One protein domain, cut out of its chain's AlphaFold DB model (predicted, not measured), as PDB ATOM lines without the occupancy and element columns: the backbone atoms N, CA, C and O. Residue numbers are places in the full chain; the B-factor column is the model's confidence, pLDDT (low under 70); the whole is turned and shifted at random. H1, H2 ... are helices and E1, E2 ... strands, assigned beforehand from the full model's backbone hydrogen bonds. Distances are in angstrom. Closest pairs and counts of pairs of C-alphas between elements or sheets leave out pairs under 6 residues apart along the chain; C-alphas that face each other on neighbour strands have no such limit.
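AT A GLANCE: This is residues 26 to 150 of the 154 residues of an uncharacterized protein of Treponema sp. Marseille-Q4132 (UniProt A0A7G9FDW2). This is a two-layer sandwich of strongly twisted sheets: the six strands E1 to E6 make the larger layer and the four strands E7 to E10 the smaller one, with the strands of the two layers running nearly along one line. The short helix H1 sits outside, on the larger sheet, and has no contact with the smaller one. The printed part has 125 residues, with one named helix and ten named strands in the order H1, E1 to E10; the sheets run E1 E2 E3 E4 E5 E6 and E7 E8 E9 E10, both antiparallel. The class is mostly strand, and the whole is compact, with a radius of gyration of the C-alphas of 14.1 A and spans of 43 by 34 by 25 A.

HOW THE PARTS SIT: Begin at H1, residues 27 to 32, where every O i to N i+4 pair is within hydrogen-bond range. Next come E1, residues 38 to 45, and E2, residues 48 to 55, an antiparallel hairpin at 158 degrees; look for N 41 and O 52, 2.9 A apart. E3, residues 66 to 73, is the antiparallel neighbour of E2, with N 53 and O 68 at 2.9 A. E4, residues 76 to 84, makes a hairpin with E3, with N 71 and O 78 at 2.9 A, and bends by 71 degrees at residue 80. E5, residues 87 to 90, follows with N 82 and O 89 at 2.9 A, and then E6, residues 93 to 97, with N 90 and O 93 at 3.0 A. These six strands are a meander, each the antiparallel neighbour of the one before, and E1 and E6 are its edge strands. H1 is on this sheet at a height over the sheet of 7.3 A, over none of its strands; its C-alpha at Phe 28 is 7.6 A from that of Ile 77 in E4, the closest C-alphas of the two. Past E6 the chain changes to the second meander: E7, residues 105 to 113; E8, residues 118 to 125; E9, residues 130 to 140; and E10, residues 143 to 149. Look there for N 109 and O 122 at 2.8 A, N 123 and O 132 at 2.9 A, and N 138 and O 146 at 3.0 A. The two sheets form a sandwich, two sheets face to face: the facing parts are 9.5 A centre to centre, and the strands of one stand at 3 degrees to those of the other. Among the closest C-alphas between the sheets are those of His 43 in E1 and Val 112 in E7, 7.6 A apart, and those of Phe 96 in E6 and Pro 135 in E9, 7.2 A apart.

IN THESE COORDINATES: Find C-alpha 27 at (-22.722, 41.934, 29.275), where H1 begins; it is 8.4 A long. E1 measures 22.3 A, E2 23.4 A, E3 22.3 A and E4 21.4 A, while E5 and E6 measure 10.4 A and 11.5 A. E7 starts at C-alpha 105, (-40.625, 20.466, 24.348), and runs 24.3 A; E8 runs 23.3 A. E9, the longest strand by residues, covers 31.7 A, and E10 runs 18.5 A to C-alpha 149 at (-49.574, 29.929, 11.841).

THE WHOLE: The two C-alphas farthest apart, those of Asn 74 and Thr 102, are 44.9 A from each other. The printed part has no cut and no long link; E2 to E3, with 10 residues between, and E6 to E7, with 7, are short, and the other links are tight. The mean pLDDT of the printed part is 87.4; look for values under 70 at residues 58 to 61 and 147 to 150, of which 147 to 149 belong to E10.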
ATOM      1  N   ASP A  26     -20.475  40.807  25.435       76.88
ATOM      2  CA  ASP A  26     -21.547  41.769  25.609       76.88
ATOM      3  C   ASP A  26     -22.302  41.391  26.885       76.88
ATOM      4  O   ASP A  26     -22.980  40.365  26.929       76.88
ATOM      5  N   ILE A  27     -22.144  42.193  27.944       86.69
ATOM      6  CA  ILE A  27     -22.722  41.934  29.275       86.69
ATOM      7  C   ILE A  27     -24.227  41.666  29.170       86.69
ATOM      8  O   ILE A  27     -24.768  40.869  29.935       86.69
ATOM      9  N   PHE A  28     -24.911  42.302  28.215       90.56
ATOM     10  CA  PHE A  28     -26.323  42.056  27.982       90.56
ATOM     11  C   PHE A  28     -26.587  40.619  27.506       90.56
ATOM     12  O   PHE A  28     -27.460  39.952  28.064       90.56
ATOM     13  N   LEU A  29     -25.837  40.124  26.515       93.12
ATOM     14  CA  LEU A  29     -25.988  38.752  26.014       93.12
ATOM     15  C   LEU A  29     -25.551  37.728  27.057       93.12
ATOM     16  O   LEU A  29     -26.254  36.744  27.261       93.12
ATOM     17  N   ASP A  30     -24.449  37.981  27.759       92.44
ATOM     18  CA  ASP A  30     -23.975  37.106  28.830       92.44
ATOM     19  C   ASP A  30     -25.031  36.958  29.931       92.44
ATOM     20  O   ASP A  30     -25.369  35.837  30.310       92.44
ATOM     21  N   ASN A  31     -25.630  38.064  30.380       92.81
ATOM     22  CA  ASN A  31     -26.748  38.023  31.321       92.81
ATOM     23  C   ASN A  31     -27.958  37.294  30.727       92.81
ATOM     24  O   ASN A  31     -28.581  36.476  31.400       92.81
ATOM     25  N   TYR A  32     -28.294  37.561  29.462       93.62
ATOM     26  CA  TYR A  32     -29.411  36.895  28.804       93.62
ATOM     27  C   TYR A  32     -29.207  35.383  28.694       93.62
ATOM     28  O   TYR A  32     -30.184  34.653  28.797       93.62
ATOM     29  N   PHE A  33     -27.984  34.890  28.515       94.31
ATOM     30  CA  PHE A  33     -27.666  33.462  28.416       94.31
ATOM     31  C   PHE A  33     -27.182  32.841  29.730       94.31
ATOM     32  O   PHE A  33     -26.671  31.726  29.717       94.31
ATOM     33  N   ASP A  34     -27.367  33.519  30.866       94.38
ATOM     34  CA  ASP A  34     -26.957  33.026  32.187       94.38
ATOM     35  C   ASP A  34     -25.459  32.643  32.230       94.38
ATOM     36  O   ASP A  34     -25.064  31.650  32.840       94.38
ATOM     37  N   TYR A  35     -24.625  33.417  31.525       91.12
ATOM     38  CA  TYR A  35     -23.187  33.204  31.316       91.12
ATOM     39  C   TYR A  35     -22.809  31.863  30.659       91.12
ATOM     40  O   TYR A  35     -21.636  31.472  30.677       91.12
ATOM     41  N   GLN A  36     -23.774  31.163  30.056       90.88
ATOM     42  CA  GLN A  36     -23.541  29.945  29.280       90.88
ATOM     43  C   GLN A  36     -23.039  30.261  27.865       90.88
ATOM     44  O   GLN A  36     -23.139  31.388  27.384       90.88
ATOM     45  N   GLU A  37     -22.491  29.252  27.184       89.62
ATOM     46  CA  GLU A  37     -22.038  29.382  25.797       89.62
ATOM     47  C   GLU A  37     -23.219  29.603  24.835       89.62
ATOM     48  O   GLU A  37     -24.235  28.900  24.875       89.62
ATOM     49  N   TYR A  38     -23.056  30.565  23.928       92.69
ATOM     50  CA  TYR A  38     -23.994  30.867  22.854       92.69
ATOM     51  C   TYR A  38     -23.240  31.136  21.552       92.69
ATOM     52  O   TYR A  38     -22.056  31.468  21.546       92.69
ATOM     53  N   LYS A  39     -23.947  30.991  20.433       92.31
ATOM     54  CA  LYS A  39     -23.471  31.377  19.101       92.31
ATOM     55  C   LYS A  39     -24.181  32.638  18.653       92.31
ATOM     56  O   LYS A  39     -25.308  32.873  19.076       92.31
ATOM     57  N   ILE A  40     -23.527  33.414  17.794       92.81
ATOM     58  CA  ILE A  40     -24.116  34.570  17.116       92.81
ATOM     59  C   ILE A  40     -23.962  34.367  15.612       92.81
ATOM     60  O   ILE A  40     -22.877  34.039  15.134       92.81
ATOM     61  N   GLU A  41     -25.037  34.605  14.878       92.75
ATOM     62  CA  GLU A  41     -25.056  34.660  13.421       92.75
ATOM     63  C   GLU A  41     -25.535  36.037  12.966       92.75
ATOM     64  O   GLU A  41     -26.410  36.632  13.596       92.75
ATOM     65  N   SER A  42     -24.964  36.543  11.875       92.50
ATOM     66  CA  SER A  42     -25.436  37.758  11.208       92.50
ATOM     67  C   SER A  42     -26.335  37.368  10.046       92.50
ATOM     68  O   SER A  42     -25.991  36.472   9.277       92.50
ATOM     69  N   HIS A  43     -27.450  38.071   9.902       91.94
ATOM     70  CA  HIS A  43     -28.459  37.835   8.878       91.94
ATOM     71  C   HIS A  43     -28.895  39.164   8.262       91.94
ATOM     72  O   HIS A  43     -28.806  40.215   8.903       91.94
ATOM     73  N   HIS A  44     -29.370  39.110   7.020       88.69
ATOM     74  CA  HIS A  44     -29.786  40.284   6.265       88.69
ATOM     75  C   HIS A  44     -31.225  40.125   5.784       88.69
ATOM     76  O   HIS A  44     -31.559  39.178   5.077       88.69
ATOM     77  N   PHE A  45     -32.067  41.087   6.136       86.50
ATOM     78  CA  PHE A  45     -33.346  41.317   5.487       86.50
ATOM     79  C   PHE A  45     -33.231  42.471   4.508       86.50
ATOM     80  O   PHE A  45     -32.372  43.335   4.658       86.50
ATOM     81  N   SER A  46     -34.143  42.538   3.537       82.25
ATOM     82  CA  SER A  46     -34.085  43.522   2.452       82.25
ATOM     83  C   SER A  46     -34.024  44.976   2.940       82.25
ATOM     84  O   SER A  46     -33.630  45.859   2.185       82.25
ATOM     85  N   ASN A  47     -34.489  45.242   4.163       81.56
ATOM     86  CA  ASN A  47     -34.549  46.564   4.781       81.56
ATOM     87  C   ASN A  47     -33.628  46.752   6.001       81.56
ATOM     88  O   ASN A  47     -33.422  47.902   6.380       81.56
ATOM     89  N   PHE A  48     -33.085  45.692   6.616       87.06
ATOM     90  CA  PHE A  48     -32.166  45.824   7.755       87.06
ATOM     91  C   PHE A  48     -31.325  44.570   8.012       87.06
ATOM     92  O   PHE A  48     -31.758  43.446   7.773       87.06
ATOM     93  N   ASP A  49     -30.147  44.778   8.597       90.38
ATOM     94  CA  ASP A  49     -29.318  43.716   9.165       90.38
ATOM     95  C   ASP A  49     -29.724  43.409  10.607       90.38
ATOM     96  O   ASP A  49     -30.071  44.306  11.387       90.38
ATOM     97  N   PHE A  50     -29.627  42.140  10.993       92.25
ATOM     98  CA  PHE A  50     -29.829  41.718  12.371       92.25
ATOM     99  C   PHE A  50     -28.901  40.571  12.754       92.25
ATOM    100  O   PHE A  50     -28.332  39.867  11.922       92.25
ATOM    101  N   TYR A  51     -28.776  40.374  14.057       93.94
ATOM    102  CA  TYR A  51     -28.027  39.291  14.657       93.94
ATOM    103  C   TYR A  51     -28.980  38.322  15.342       93.94
ATOM    104  O   TYR A  51     -29.967  38.716  15.970       93.94
ATOM    105  N   PHE A  52     -28.654  37.042  15.238       94.00
ATOM    106  CA  PHE A  52     -29.351  35.953  15.890       94.00
ATOM    107  C   PHE A  52     -28.390  35.263  16.851       94.00
ATOM    108  O   PHE A  52     -27.458  34.587  16.418       94.00
ATOM    109  N   ALA A  53     -28.604  35.446  18.155       94.88
ATOM    110  CA  ALA A  53     -27.847  34.740  19.178       94.88
ATOM    111  C   ALA A  53     -28.686  33.634  19.812       94.88
ATOM    112  O   ALA A  53     -29.857  33.848  20.128       94.88
ATOM    113  N   TYR A  54     -28.098  32.459  20.027       95.00
ATOM    114  CA  TYR A  54     -28.807  31.291  20.549       95.00
ATOM    115  C   TYR A  54     -27.903  30.371  21.368       95.00
ATOM    116  O   TYR A  54     -26.700  30.265  21.122       95.00
ATOM    117  N   ASN A  55     -28.497  29.678  22.341       93.19
ATOM    118  CA  ASN A  55     -27.779  28.691  23.140       93.19
ATOM    119  C   ASN A  55     -27.516  27.408  22.342       93.19
ATOM    120  O   ASN A  55     -28.337  26.969  21.536       93.19
ATOM    121  N   VAL A  56     -26.379  26.768  22.608       79.69
ATOM    122  CA  VAL A  56     -26.003  25.514  21.945       79.69
ATOM    123  C   VAL A  56     -26.414  24.334  22.818       79.69
ATOM    124  O   VAL A  56     -25.843  24.106  23.882       79.69
ATOM    125  N   LEU A  57     -27.386  23.541  22.366       80.69
ATOM    126  CA  LEU A  57     -27.727  22.289  23.042       80.69
ATOM    127  C   LEU A  57     -26.711  21.201  22.663       80.69
ATOM    128  O   LEU A  57     -26.577  20.838  21.493       80.69
ATOM    129  N   HIS A  58     -25.995  20.666  23.655       66.00
ATOM    130  CA  HIS A  58     -25.085  19.538  23.447       66.00
ATOM    131  C   HIS A  58     -25.832  18.333  22.846       66.00
ATOM    132  O   HIS A  58     -26.951  18.008  23.245       66.00
ATOM    133  N   ASN A  59     -25.190  17.656  21.890       63.56
ATOM    134  CA  ASN A  59     -25.640  16.411  21.251       63.56
ATOM    135  C   ASN A  59     -26.898  16.482  20.365       63.56
ATOM    136  O   ASN A  59     -27.394  15.434  19.951       63.56
ATOM    137  N   LYS A  60     -27.406  17.671  20.015       63.91
ATOM    138  CA  LYS A  60     -28.514  17.806  19.051       63.91
ATOM    139  C   LYS A  60     -28.181  18.840  17.985       63.91
ATOM    140  O   LYS A  60     -28.071  20.027  18.278       63.91
ATOM    141  N   GLN A  61     -27.997  18.390  16.742       63.53
ATOM    142  CA  GLN A  61     -27.625  19.263  15.626       63.53
ATOM    143  C   GLN A  61     -28.686  20.349  15.376       63.53
ATOM    144  O   GLN A  61     -29.741  20.110  14.779       63.53
ATOM    145  N   GLY A  62     -28.352  21.568  15.806       72.44
ATOM    146  CA  GLY A  62     -29.026  22.806  15.426       72.44
ATOM    147  C   GLY A  62     -30.287  23.147  16.215       72.44
ATOM    148  O   GLY A  62     -31.070  23.943  15.715       72.44
ATOM    149  N   PHE A  63     -30.525  22.555  17.391       87.06
ATOM    150  CA  PHE A  63     -31.625  22.978  18.269       87.06
ATOM    151  C   PHE A  63     -31.155  23.981  19.316       87.06
ATOM    152  O   PHE A  63     -30.057  23.859  19.857       87.06
ATOM    153  N   PHE A  64     -32.040  24.911  19.659       93.25
ATOM    154  CA  PHE A  64     -31.849  25.849  20.760       93.25
ATOM    155  C   PHE A  64     -33.133  25.966  21.591       93.25
ATOM    156  O   PHE A  64     -34.235  25.699  21.113       93.25
ATOM    157  N   THR A  65     -33.015  26.359  22.853       94.31
ATOM    158  CA  THR A  65     -34.163  26.628  23.744       94.31
ATOM    159  C   THR A  65     -34.229  28.084  24.184       94.31
ATOM    160  O   THR A  65     -35.248  28.522  24.714       94.31
ATOM    161  N   LYS A  66     -33.156  28.841  23.974       96.12
ATOM    162  CA  LYS A  66     -33.037  30.247  24.328       96.12
ATOM    163  C   LYS A  66     -32.365  30.954  23.162       96.12
ATOM    164  O   LYS A  66     -31.303  30.529  22.717       96.12
ATOM    165  N   ALA A  67     -32.993  32.001  22.654       95.81
ATOM    166  CA  ALA A  67     -32.413  32.822  21.605       95.81
ATOM    167  C   ALA A  67     -32.911  34.259  21.682       95.81
ATOM    168  O   ALA A  67     -33.907  34.552  22.349       95.81
ATOM    169  N   ILE A  68     -32.204  35.148  21.005       95.50
ATOM    170  CA  ILE A  68     -32.533  36.557  20.880       95.50
ATOM    171  C   ILE A  68     -32.180  37.031  19.474       95.50
ATOM    172  O   ILE A  68     -31.120  36.714  18.936       95.50
ATOM    173  N   LEU A  69     -33.097  37.793  18.891       94.06
ATOM    174  CA  LEU A  69     -32.875  38.557  17.676       94.06
ATOM    175  C   LEU A  69     -32.617  39.995  18.084       94.06
ATOM    176  O   LEU A  69     -33.368  40.543  18.896       94.06
ATOM    177  N   PHE A  70     -31.581  40.612  17.538       92.69
ATOM    178  CA  PHE A  70     -31.227  41.975  17.904       92.69
ATOM    179  C   PHE A  70     -30.525  42.719  16.779       92.69
ATOM    180  O   PHE A  70     -29.891  42.127  15.908       92.69
ATOM    181  N   LYS A  71     -30.600  44.042  16.839       91.12
ATOM    182  CA  LYS A  71     -29.723  44.931  16.086       91.12
ATOM    183  C   LYS A  71     -28.559  45.351  16.971       91.12
ATOM    184  O   LYS A  71     -28.715  45.501  18.184       91.12
ATOM    185  N   LYS A  72     -27.395  45.560  16.361       86.94
ATOM    186  CA  LYS A  72     -26.211  46.096  17.040       86.94
ATOM    187  C   LYS A  72     -25.878  47.449  16.429       86.94
ATOM    188  O   LYS A  72     -25.588  47.528  15.240       86.94
ATOM    189  N   ASN A  73     -25.905  48.502  17.239       82.62
ATOM    190  CA  ASN A  73     -25.391  49.814  16.856       82.62
ATOM    191  C   ASN A  73     -24.275  50.196  17.831       82.62
ATOM    192  O   ASN A  73     -24.524  50.453  19.010       82.62
ATOM    193  N   ASN A  74     -23.029  50.192  17.352       80.62
ATOM    194  CA  ASN A  74     -21.834  50.333  18.185       80.62
ATOM    195  C   ASN A  74     -21.804  49.305  19.336       80.62
ATOM    196  O   ASN A  74     -21.623  48.110  19.103       80.62
ATOM    197  N   LYS A  75     -21.966  49.778  20.580       78.75
ATOM    198  CA  LYS A  75     -21.967  48.978  21.816       78.75
ATOM    199  C   LYS A  75     -23.369  48.763  22.394       78.75
ATOM    200  O   LYS A  75     -23.494  48.297  23.520       78.75
ATOM    201  N   THR A  76     -24.412  49.152  21.668       85.50
ATOM    202  CA  THR A  76     -25.794  49.011  22.117       85.50
ATOM    203  C   THR A  76     -26.453  47.861  21.371       85.50
ATOM    204  O   THR A  76     -26.467  47.833  20.138       85.50
ATOM    205  N   ILE A  77     -27.005  46.926  22.141       90.19
ATOM    206  CA  ILE A  77     -27.879  45.866  21.650       90.19
ATOM    207  C   ILE A  77     -29.320  46.340  21.771       90.19
ATOM    208  O   ILE A  77     -29.770  46.714  22.853       90.19
ATOM    209  N   GLU A  78     -30.041  46.290  20.657       91.12
ATOM    210  CA  GLU A  78     -31.474  46.554  20.585       91.12
ATOM    211  C   GLU A  78     -32.209  45.245  20.261       91.12
ATOM    212  O   GLU A  78     -32.205  44.796  19.110       91.12
ATOM    213  N   PRO A  79     -32.817  44.586  21.261       91.62
ATOM    214  CA  PRO A  79     -33.571  43.359  21.053       91.62
ATOM    215  C   PRO A  79     -34.834  43.599  20.227       91.62
ATOM    216  O   PRO A  79     -35.659  44.439  20.574       91.62
ATOM    217  N   ILE A  80     -35.029  42.788  19.193       90.69
ATOM    218  CA  ILE A  80     -36.210  42.821  18.316       90.69
ATOM    219  C   ILE A  80     -37.057  41.542  18.416       90.69
ATOM    220  O   ILE A  80     -38.130  41.454  17.821       90.69
ATOM    221  N   GLY A  81     -36.597  40.545  19.175       92.38
ATOM    222  CA  GLY A  81     -37.350  39.327  19.459       92.38
ATOM    223  C   GLY A  81     -36.631  38.417  20.449       92.38
ATOM    224  O   GLY A  81     -35.405  38.359  20.475       92.38
ATOM    225  N   TYR A  82     -37.393  37.680  21.254       94.94
ATOM    226  CA  TYR A  82     -36.860  36.719  22.218       94.94
ATOM    227  C   TYR A  82     -37.501  35.352  22.042       94.94
ATOM    228  O   TYR A  82     -38.703  35.237  21.809       94.94
ATOM    229  N   ILE A  83     -36.712  34.309  22.271       95.25
ATOM    230  CA  ILE A  83     -37.184  32.936  22.417       95.25
ATOM    231  C   ILE A  83     -36.719  32.428  23.777       95.25
ATOM    232  O   ILE A  83     -35.526  32.469  24.086       95.25
ATOM    233  N   ARG A  84     -37.665  31.971  24.603       95.38
ATOM    234  CA  ARG A  84     -37.405  31.459  25.958       95.38
ATOM    235  C   ARG A  84     -38.210  30.185  26.177       95.38
ATOM    236  O   ARG A  84     -39.434  30.227  26.315       95.38
ATOM    237  N   GLY A  85     -37.522  29.050  26.201       94.75
ATOM    238  CA  GLY A  85     -38.156  27.738  26.226       94.75
ATOM    239  C   GLY A  85     -39.039  27.555  24.997       94.75
ATOM    240  O   GLY A  85     -38.603  27.768  23.873       94.75
ATOM    241  N   ASN A  86     -40.300  27.210  25.214       93.81
ATOM    242  CA  ASN A  86     -41.296  26.978  24.169       93.81
ATOM    243  C   ASN A  86     -42.084  28.235  23.762       93.81
ATOM    244  O   ASN A  86     -43.169  28.115  23.192       93.81
ATOM    245  N   LYS A  87     -41.590  29.434  24.081       95.56
ATOM    246  CA  LYS A  87     -42.303  30.693  23.846       95.56
ATOM    247  C   LYS A  87     -41.473  31.678  23.038       95.56
ATOM    248  O   LYS A  87     -40.258  31.764  23.220       95.56
ATOM    249  N   ILE A  88     -42.165  32.456  22.211       94.44
ATOM    250  CA  ILE A  88     -41.609  33.551  21.410       94.44
ATOM    251  C   ILE A  88     -42.236  34.866  21.881       94.44
ATOM    252  O   ILE A  88     -43.452  34.940  22.075       94.44
ATOM    253  N   PHE A  89     -41.415  35.900  22.051       92.62
ATOM    254  CA  PHE A  89     -41.812  37.213  22.553       92.62
ATOM    255  C   PHE A  89     -41.289  38.344  21.662       92.62
ATOM    256  O   PHE A  89     -40.215  38.233  21.069       92.62
ATOM    257  N   ASN A  90     -42.010  39.464  21.652       89.56
ATOM    258  CA  ASN A  90     -41.513  40.767  21.205       89.56
ATOM    259  C   ASN A  90     -41.536  41.716  22.411       89.56
ATOM    260  O   ASN A  90     -42.610  42.039  22.924       89.56
ATOM    261  N   GLY A  91     -40.359  42.092  22.917       86.38
ATOM    262  CA  GLY A  91     -40.257  42.705  24.241       86.38
ATOM    263  C   GLY A  91     -40.803  41.764  25.321       86.38
ATOM    264  O   GLY A  91     -40.411  40.598  25.402       86.38
ATOM    265  N   GLU A  92     -41.740  42.260  26.127       87.38
ATOM    266  CA  GLU A  92     -42.448  41.477  27.152       87.38
ATOM    267  C   GLU A  92     -43.710  40.778  26.620       87.38
ATOM    268  O   GLU A  92     -44.269  39.895  27.276       87.38
ATOM    269  N   ARG A  93     -44.169  41.137  25.416       89.56
ATOM    270  CA  ARG A  93     -45.393  40.588  24.833       89.56
ATOM    271  C   ARG A  93     -45.153  39.168  24.329       89.56
ATOM    272  O   ARG A  93     -44.356  38.957  23.417       89.56
ATOM    273  N   LEU A  94     -45.905  38.207  24.868       91.19
ATOM    274  CA  LEU A  94     -45.972  36.846  24.336       91.19
ATOM    275  C   LEU A  94     -46.644  36.854  22.957       91.19
ATOM    276  O   LEU A  94     -47.756  37.360  22.811       91.19
ATOM    277  N   LEU A  95     -45.978  36.275  21.963       89.31
ATOM    278  CA  LEU A  95     -46.502  36.133  20.602       89.31
ATOM    279  C   LEU A  95     -47.002  34.720  20.333       89.31
ATOM    280  O   LEU A  95     -48.040  34.532  19.709       89.31
ATOM    281  N   PHE A  96     -46.249  33.725  20.798       91.12
ATOM    282  CA  PHE A  96     -46.542  32.326  20.528       91.12
ATOM    283  C   PHE A  96     -46.041  31.422  21.650       91.12
ATOM    284  O   PHE A  96     -45.023  31.703  22.284       91.12
ATOM    285  N   SER A  97     -46.751  30.314  21.862       91.06
ATOM    286  CA  SER A  97     -46.405  29.270  22.820       91.06
ATOM    287  C   SER A  97     -46.604  27.895  22.180       91.06
ATOM    288  O   SER A  97     -47.737  27.456  21.999       91.06
ATOM    289  N   GLY A  98     -45.510  27.196  21.883       86.00
ATOM    290  CA  GLY A  98     -45.503  25.848  21.305       86.00
ATOM    291  C   GLY A  98     -45.687  24.763  22.365       86.00
ATOM    292  O   GLY A  98     -44.787  23.957  22.594       86.00
ATOM    293  N   VAL A  99     -46.811  24.778  23.088       88.38
ATOM    294  CA  VAL A  99     -47.157  23.718  24.053       88.38
ATOM    295  C   VAL A  99     -48.001  22.662  23.351       88.38
ATOM    296  O   VAL A  99     -49.099  22.957  22.897       88.38
ATOM    297  N   ILE A 100     -47.526  21.417  23.356       86.50
ATOM    298  CA  ILE A 100     -48.339  20.240  23.038       86.50
ATOM    299  C   ILE A 100     -48.424  19.415  24.319       86.50
ATOM    300  O   ILE A 100     -47.417  18.885  24.775       86.50
ATOM    301  N   HIS A 101     -49.608  19.333  24.930       87.44
ATOM    302  CA  HIS A 101     -49.778  18.779  26.284       87.44
ATOM    303  C   HIS A 101     -49.259  17.346  26.462       87.44
ATOM    304  O   HIS A 101     -48.867  16.969  27.562       87.44
ATOM    305  N   THR A 102     -49.240  16.554  25.393       92.25
ATOM    306  CA  THR A 102     -48.790  15.158  25.397       92.25
ATOM    307  C   THR A 102     -47.306  14.989  25.069       92.25
ATOM    308  O   THR A 102     -46.820  13.861  25.036       92.25
ATOM    309  N   GLN A 103     -46.572  16.073  24.799       92.69
ATOM    310  CA  GLN A 103     -45.202  16.007  24.294       92.69
ATOM    311  C   GLN A 103     -44.265  16.948  25.060       92.69
ATOM    312  O   GLN A 103     -44.606  18.082  25.396       92.69
ATOM    313  N   LYS A 104     -43.033  16.494  25.313       92.19
ATOM    314  CA  LYS A 104     -42.025  17.308  26.005       92.19
ATOM    315  C   LYS A 104     -41.298  18.198  25.003       92.19
ATOM    316  O   LYS A 104     -40.628  17.683  24.115       92.19
ATOM    317  N   PHE A 105     -41.375  19.516  25.172       92.62
ATOM    318  CA  PHE A 105     -40.625  20.466  24.348       92.62
ATOM    319  C   PHE A 105     -39.113  20.179  24.386       92.62
ATOM    320  O   PHE A 105     -38.543  19.961  25.458       92.62
ATOM    321  N   ALA A 106     -38.473  20.180  23.216       91.81
ATOM    322  CA  ALA A 106     -37.060  19.849  23.049       91.81
ATOM    323  C   ALA A 106     -36.222  21.019  22.515       91.81
ATOM    324  O   ALA A 106     -35.048  21.120  22.870       91.81
ATOM    325  N   GLY A 107     -36.795  21.897  21.691       93.19
ATOM    326  CA  GLY A 107     -36.084  23.050  21.143       93.19
ATOM    327  C   GLY A 107     -36.729  23.615  19.885       93.19
ATOM    328  O   GLY A 107     -37.757  23.128  19.423       93.19
ATOM    329  N   TRP A 108     -36.093  24.638  19.333       93.81
ATOM    330  CA  TRP A 108     -36.477  25.325  18.107       93.81
ATOM    331  C   TRP A 108     -35.425  25.152  17.014       93.81
ATOM    332  O   TRP A 108     -34.242  24.955  17.301       93.81
ATOM    333  N   LYS A 109     -35.872  25.308  15.767       92.31
ATOM    334  CA  LYS A 109     -35.077  25.734  14.611       92.31
ATOM    335  C   LYS A 109     -35.741  26.937  13.969       92.31
ATOM    336  O   LYS A 109     -36.960  27.093  14.038       92.31
ATOM    337  N   ILE A 110     -34.924  27.758  13.324       91.50
ATOM    338  CA  ILE A 110     -35.411  28.856  12.500       91.50
ATOM    339  C   ILE A 110     -34.801  28.786  11.112       91.50
ATOM    340  O   ILE A 110     -33.731  28.213  10.910       91.50
ATOM    341  N   THR A 111     -35.488  29.382  10.154       90.75
ATOM    342  CA  THR A 111     -34.972  29.634   8.815       90.75
ATOM    343  C   THR A 111     -35.292  31.072   8.464       90.75
ATOM    344  O   THR A 111     -36.448  31.492   8.524       90.75
ATOM    345  N   VAL A 112     -34.250  31.830   8.143       89.38
ATOM    346  CA  VAL A 112     -34.374  33.212   7.683       89.38
ATOM    347  C   VAL A 112     -34.775  33.182   6.210       89.38
ATOM    348  O   VAL A 112     -34.197  32.446   5.412       89.38
ATOM    349  N   VAL A 113     -35.829  33.921   5.871       86.31
ATOM    350  CA  VAL A 113     -36.423  33.981   4.534       86.31
ATOM    351  C   VAL A 113     -36.386  35.430   4.057       86.31
ATOM    352  O   VAL A 113     -37.317  36.212   4.285       86.31
ATOM    353  N   ASP A 114     -35.293  35.771   3.376       75.31
ATOM    354  CA  ASP A 114     -34.919  37.145   3.020       75.31
ATOM    355  C   ASP A 114     -35.962  37.850   2.150       75.31
ATOM    356  O   ASP A 114     -36.274  39.015   2.374       75.31
ATOM    357  N   ARG A 115     -36.560  37.137   1.181       71.38
ATOM    358  CA  ARG A 115     -37.507  37.726   0.210       71.38
ATOM    359  C   ARG A 115     -38.715  38.406   0.863       71.38
ATOM    360  O   ARG A 115     -39.281  39.310   0.257       71.38
ATOM    361  N   ASN A 116     -39.093  37.977   2.068       77.88
ATOM    362  CA  ASN A 116     -40.281  38.451   2.779       77.88
ATOM    363  C   ASN A 116     -39.961  39.067   4.149       77.88
ATOM    364  O   ASN A 116     -40.885  39.290   4.932       77.88
ATOM    365  N   ASN A 117     -38.682  39.312   4.458       87.62
ATOM    366  CA  ASN A 117     -38.231  39.791   5.771       87.62
ATOM    367  C   ASN A 117     -38.843  38.972   6.911       87.62
ATOM    368  O   ASN A 117     -39.438  39.505   7.855       87.62
ATOM    369  N   SER A 118     -38.787  37.649   6.748       90.12
ATOM    370  CA  SER A 118     -39.516  36.725   7.602       90.12
ATOM    371  C   SER A 118     -38.638  35.612   8.141       90.12
ATOM    372  O   SER A 118     -37.628  35.249   7.544       90.12
ATOM    373  N   ILE A 119     -39.035  35.069   9.285       91.62
ATOM    374  CA  ILE A 119     -38.382  33.932   9.923       91.62
ATOM    375  C   ILE A 119     -39.417  32.841  10.091       91.62
ATOM    376  O   ILE A 119     -40.367  32.991  10.864       91.62
ATOM    377  N   ALA A 120     -39.221  31.743   9.370       91.12
ATOM    378  CA  ALA A 120     -39.972  30.523   9.594       91.12
ATOM    379  C   ALA A 120     -39.425  29.849  10.850       91.12
ATOM    380  O   ALA A 120     -38.207  29.739  11.028       91.12
ATOM    381  N   THR A 121     -40.316  29.413  11.733       92.00
ATOM    382  CA  THR A 121     -39.934  28.733  12.968       92.00
ATOM    383  C   THR A 121     -40.493  27.323  12.976       92.00
ATOM    384  O   THR A 121     -41.564  27.051  12.444       92.00
ATOM    385  N   VAL A 122     -39.750  26.412  13.585       91.88
ATOM    386  CA  VAL A 122     -40.142  25.021  13.785       91.88
ATOM    387  C   VAL A 122     -39.780  24.663  15.214       91.88
ATOM    388  O   VAL A 122     -38.669  24.967  15.656       91.88
ATOM    389  N   PHE A 123     -40.682  24.008  15.937       91.19
ATOM    390  CA  PHE A 123     -40.356  23.456  17.244       91.19
ATOM    391  C   PHE A 123     -40.374  21.939  17.236       91.19
ATOM    392  O   PHE A 123     -41.136  21.285  16.528       91.19
ATOM    393  N   TYR A 124     -39.498  21.394  18.063       92.00
ATOM    394  CA  TYR A 124     -39.303  19.976  18.237       92.00
ATOM    395  C   TYR A 124     -39.754  19.561  19.627       92.00
ATOM    396  O   TYR A 124     -39.552  20.279  20.615       92.00
ATOM    397  N   THR A 125     -40.311  18.365  19.718       92.06
ATOM    398  CA  THR A 125     -40.704  17.737  20.979       92.06
ATOM    399  C   THR A 125     -40.133  16.323  21.064       92.06
ATOM    400  O   THR A 125     -39.489  15.847  20.128       92.06
ATOM    401  N   ASN A 126     -40.293  15.671  22.218       91.06
ATOM    402  CA  ASN A 126     -39.855  14.298  22.476       91.06
ATOM    403  C   ASN A 126     -38.411  14.081  22.025       91.06
ATOM    404  O   ASN A 126     -38.092  13.286  21.157       91.06
ATOM    405  N   ASN A 127     -37.522  14.899  22.583       87.88
ATOM    406  CA  ASN A 127     -36.102  14.893  22.266       87.88
ATOM    407  C   ASN A 127     -35.703  15.181  20.806       87.88
ATOM    408  O   ASN A 127     -34.514  15.067  20.514       87.88
ATOM    409  N   GLY A 128     -36.597  15.674  19.952       88.31
ATOM    410  CA  GLY A 128     -36.299  15.906  18.537       88.31
ATOM    411  C   GLY A 128     -36.939  14.888  17.600       88.31
ATOM    412  O   GLY A 128     -36.792  15.036  16.395       88.31
ATOM    413  N   GLU A 129     -37.630  13.881  18.140       89.69
ATOM    414  CA  GLU A 129     -38.311  12.839  17.359       89.69
ATOM    415  C   GLU A 129     -39.510  13.394  16.588       89.69
ATOM    416  O   GLU A 129     -39.806  12.939  15.487       89.69
ATOM    417  N   ASN A 130     -40.164  14.409  17.152       90.62
ATOM    418  CA  ASN A 130     -41.333  15.047  16.568       90.62
ATOM    419  C   ASN A 130     -41.026  16.502  16.223       90.62
ATOM    420  O   ASN A 130     -40.317  17.196  16.959       90.62
ATOM    421  N   MET A 131     -41.620  16.963  15.127       89.94
ATOM    422  CA  MET A 131     -41.490  18.311  14.593       89.94
ATOM    423  C   MET A 131     -42.880  18.918  14.403       89.94
ATOM    424  O   MET A 131     -43.821  18.225  14.018       89.94
ATOM    425  N   THR A 132     -43.020  20.211  14.662       89.44
ATOM    426  CA  THR A 132     -44.244  20.964  14.388       89.44
ATOM    427  C   THR A 132     -43.879  22.342  13.863       89.44
ATOM    428  O   THR A 132     -42.949  22.984  14.363       89.44
ATOM    429  N   GLU A 133     -44.599  22.789  12.839       88.50
ATOM    430  CA  GLU A 133     -44.452  24.140  12.313       88.50
ATOM    431  C   GLU A 133     -44.830  25.161  13.389       88.50
ATOM    432  O   GLU A 133     -45.833  25.040  14.097       88.50
ATOM    433  N   GLY A 134     -43.959  26.144  13.567       88.69
ATOM    434  CA  GLY A 134     -44.201  27.290  14.421       88.69
ATOM    435  C   GLY A 134     -44.755  28.467  13.617       88.69
ATOM    436  O   GLY A 134     -45.041  28.356  12.426       88.69
ATOM    437  N   PRO A 135     -44.905  29.634  14.257       89.50
ATOM    438  CA  PRO A 135     -45.312  30.837  13.552       89.50
ATOM    439  C   PRO A 135     -44.248  31.297  12.545       89.50
ATOM    440  O   PRO A 135     -43.045  31.253  12.820       89.50
ATOM    441  N   LEU A 136     -44.703  31.850  11.426       90.62
ATOM    442  CA  LEU A 136     -43.903  32.704  10.557       90.62
ATOM    443  C   LEU A 136     -43.868  34.115  11.153       90.62
ATOM    444  O   LEU A 136     -44.916  34.743  11.289       90.62
ATOM    445  N   LEU A 137     -42.688  34.617  11.506       90.81
ATOM    446  CA  LEU A 137     -42.492  35.963  12.053       90.81
ATOM    447  C   LEU A 137     -42.142  36.930  10.918       90.81
ATOM    448  O   LEU A 137     -41.182  36.663  10.203       90.81
ATOM    449  N   ILE A 138     -42.886  38.027  10.736       89.38
ATOM    450  CA  ILE A 138     -42.724  38.940   9.587       89.38
ATOM    451  C   ILE A 138     -42.429  40.367  10.051       89.38
ATOM    452  O   ILE A 138     -43.201  40.950  10.822       89.38
ATOM    453  N   TRP A 139     -41.362  40.958   9.513       87.44
ATOM    454  CA  TRP A 139     -40.990  42.349   9.755       87.44
ATOM    455  C   TRP A 139     -41.387  43.272   8.597       87.44
ATOM    456  O   TRP A 139     -41.220  42.948   7.422       87.44
ATOM    457  N   LYS A 140     -41.872  44.471   8.933       83.56
ATOM    458  CA  LYS A 140     -42.019  45.607   8.009       83.56
ATOM    459  C   LYS A 140     -41.407  46.839   8.653       83.56
ATOM    460  O   LYS A 140     -41.782  47.175   9.773       83.56
ATOM    461  N   ASN A 141     -40.502  47.512   7.942       77.62
ATOM    462  CA  ASN A 141     -39.771  48.678   8.455       77.62
ATOM    463  C   ASN A 141     -39.203  48.410   9.857       77.62
ATOM    464  O   ASN A 141     -39.373  49.201  10.780       77.62
ATOM    465  N   ASP A 142     -38.612  47.226  10.013       72.44
ATOM    466  CA  ASP A 142     -37.897  46.780  11.208       72.44
ATOM    467  C   ASP A 142     -38.769  46.551  12.447       72.44
ATOM    468  O   ASP A 142     -38.267  46.210  13.518       72.44
ATOM    469  N   MET A 143     -40.087  46.637  12.289       77.44
ATOM    470  CA  MET A 143     -41.056  46.243  13.297       77.44
ATOM    471  C   MET A 143     -41.625  44.873  12.965       77.44
ATOM    472  O   MET A 143     -42.035  44.621  11.831       77.44
ATOM    473  N   LEU A 144     -41.713  44.002  13.970       79.38
ATOM    474  CA  LEU A 144     -42.474  42.769  13.837       79.38
ATOM    475  C   LEU A 144     -43.963  43.120  13.731       79.38
ATOM    476  O   LEU A 144     -44.566  43.592  14.697       79.38
ATOM    477  N   VAL A 145     -44.552  42.890  12.559       73.00
ATOM    478  CA  VAL A 145     -45.928  43.311  12.250       73.00
ATOM    479  C   VAL A 145     -46.933  42.172  12.266       73.00
ATOM    480  O   VAL A 145     -48.129  42.420  12.405       73.00
ATOM    481  N   GLN A 146     -46.479  40.931  12.104       71.25
ATOM    482  CA  GLN A 146     -47.377  39.795  11.977       71.25
ATOM    483  C   GLN A 146     -46.692  38.505  12.415       71.25
ATOM    484  O   GLN A 146     -45.500  38.308  12.173       71.25
ATOM    485  N   TYR A 147     -47.479  37.621  13.025       68.12
ATOM    486  CA  TYR A 147     -47.168  36.204  13.099       68.12
ATOM    487  C   TYR A 147     -48.334  35.416  12.499       68.12
ATOM    488  O   TYR A 147     -49.496  35.715  12.784       68.12
ATOM    489  N   VAL A 148     -48.035  34.453  11.631       67.62
ATOM    490  CA  VAL A 148     -49.038  33.584  10.996       67.62
ATOM    491  C   VAL A 148     -48.703  32.150  11.357       67.62
ATOM    492  O   VAL A 148     -47.548  31.749  11.247       67.62
ATOM    493  N   ILE A 149     -49.694  31.386  11.808       64.50
ATOM    494  CA  ILE A 149     -49.574  29.929  11.841       64.50
ATOM    495  C   ILE A 149     -49.865  29.491  10.411       64.50
ATOM    496  O   ILE A 149     -51.002  29.634   9.955       64.50
ATOM    497  N   ASP A 150     -48.830  29.077   9.683       49.19
ATOM    498  CA  ASP A 150     -49.039  28.498   8.363       49.19
ATOM    499  C   ASP A 150     -49.857  27.215   8.549       49.19
ATOM    500  O   ASP A 150     -49.517  26.347   9.347       49.19
TER     501      ASP A 150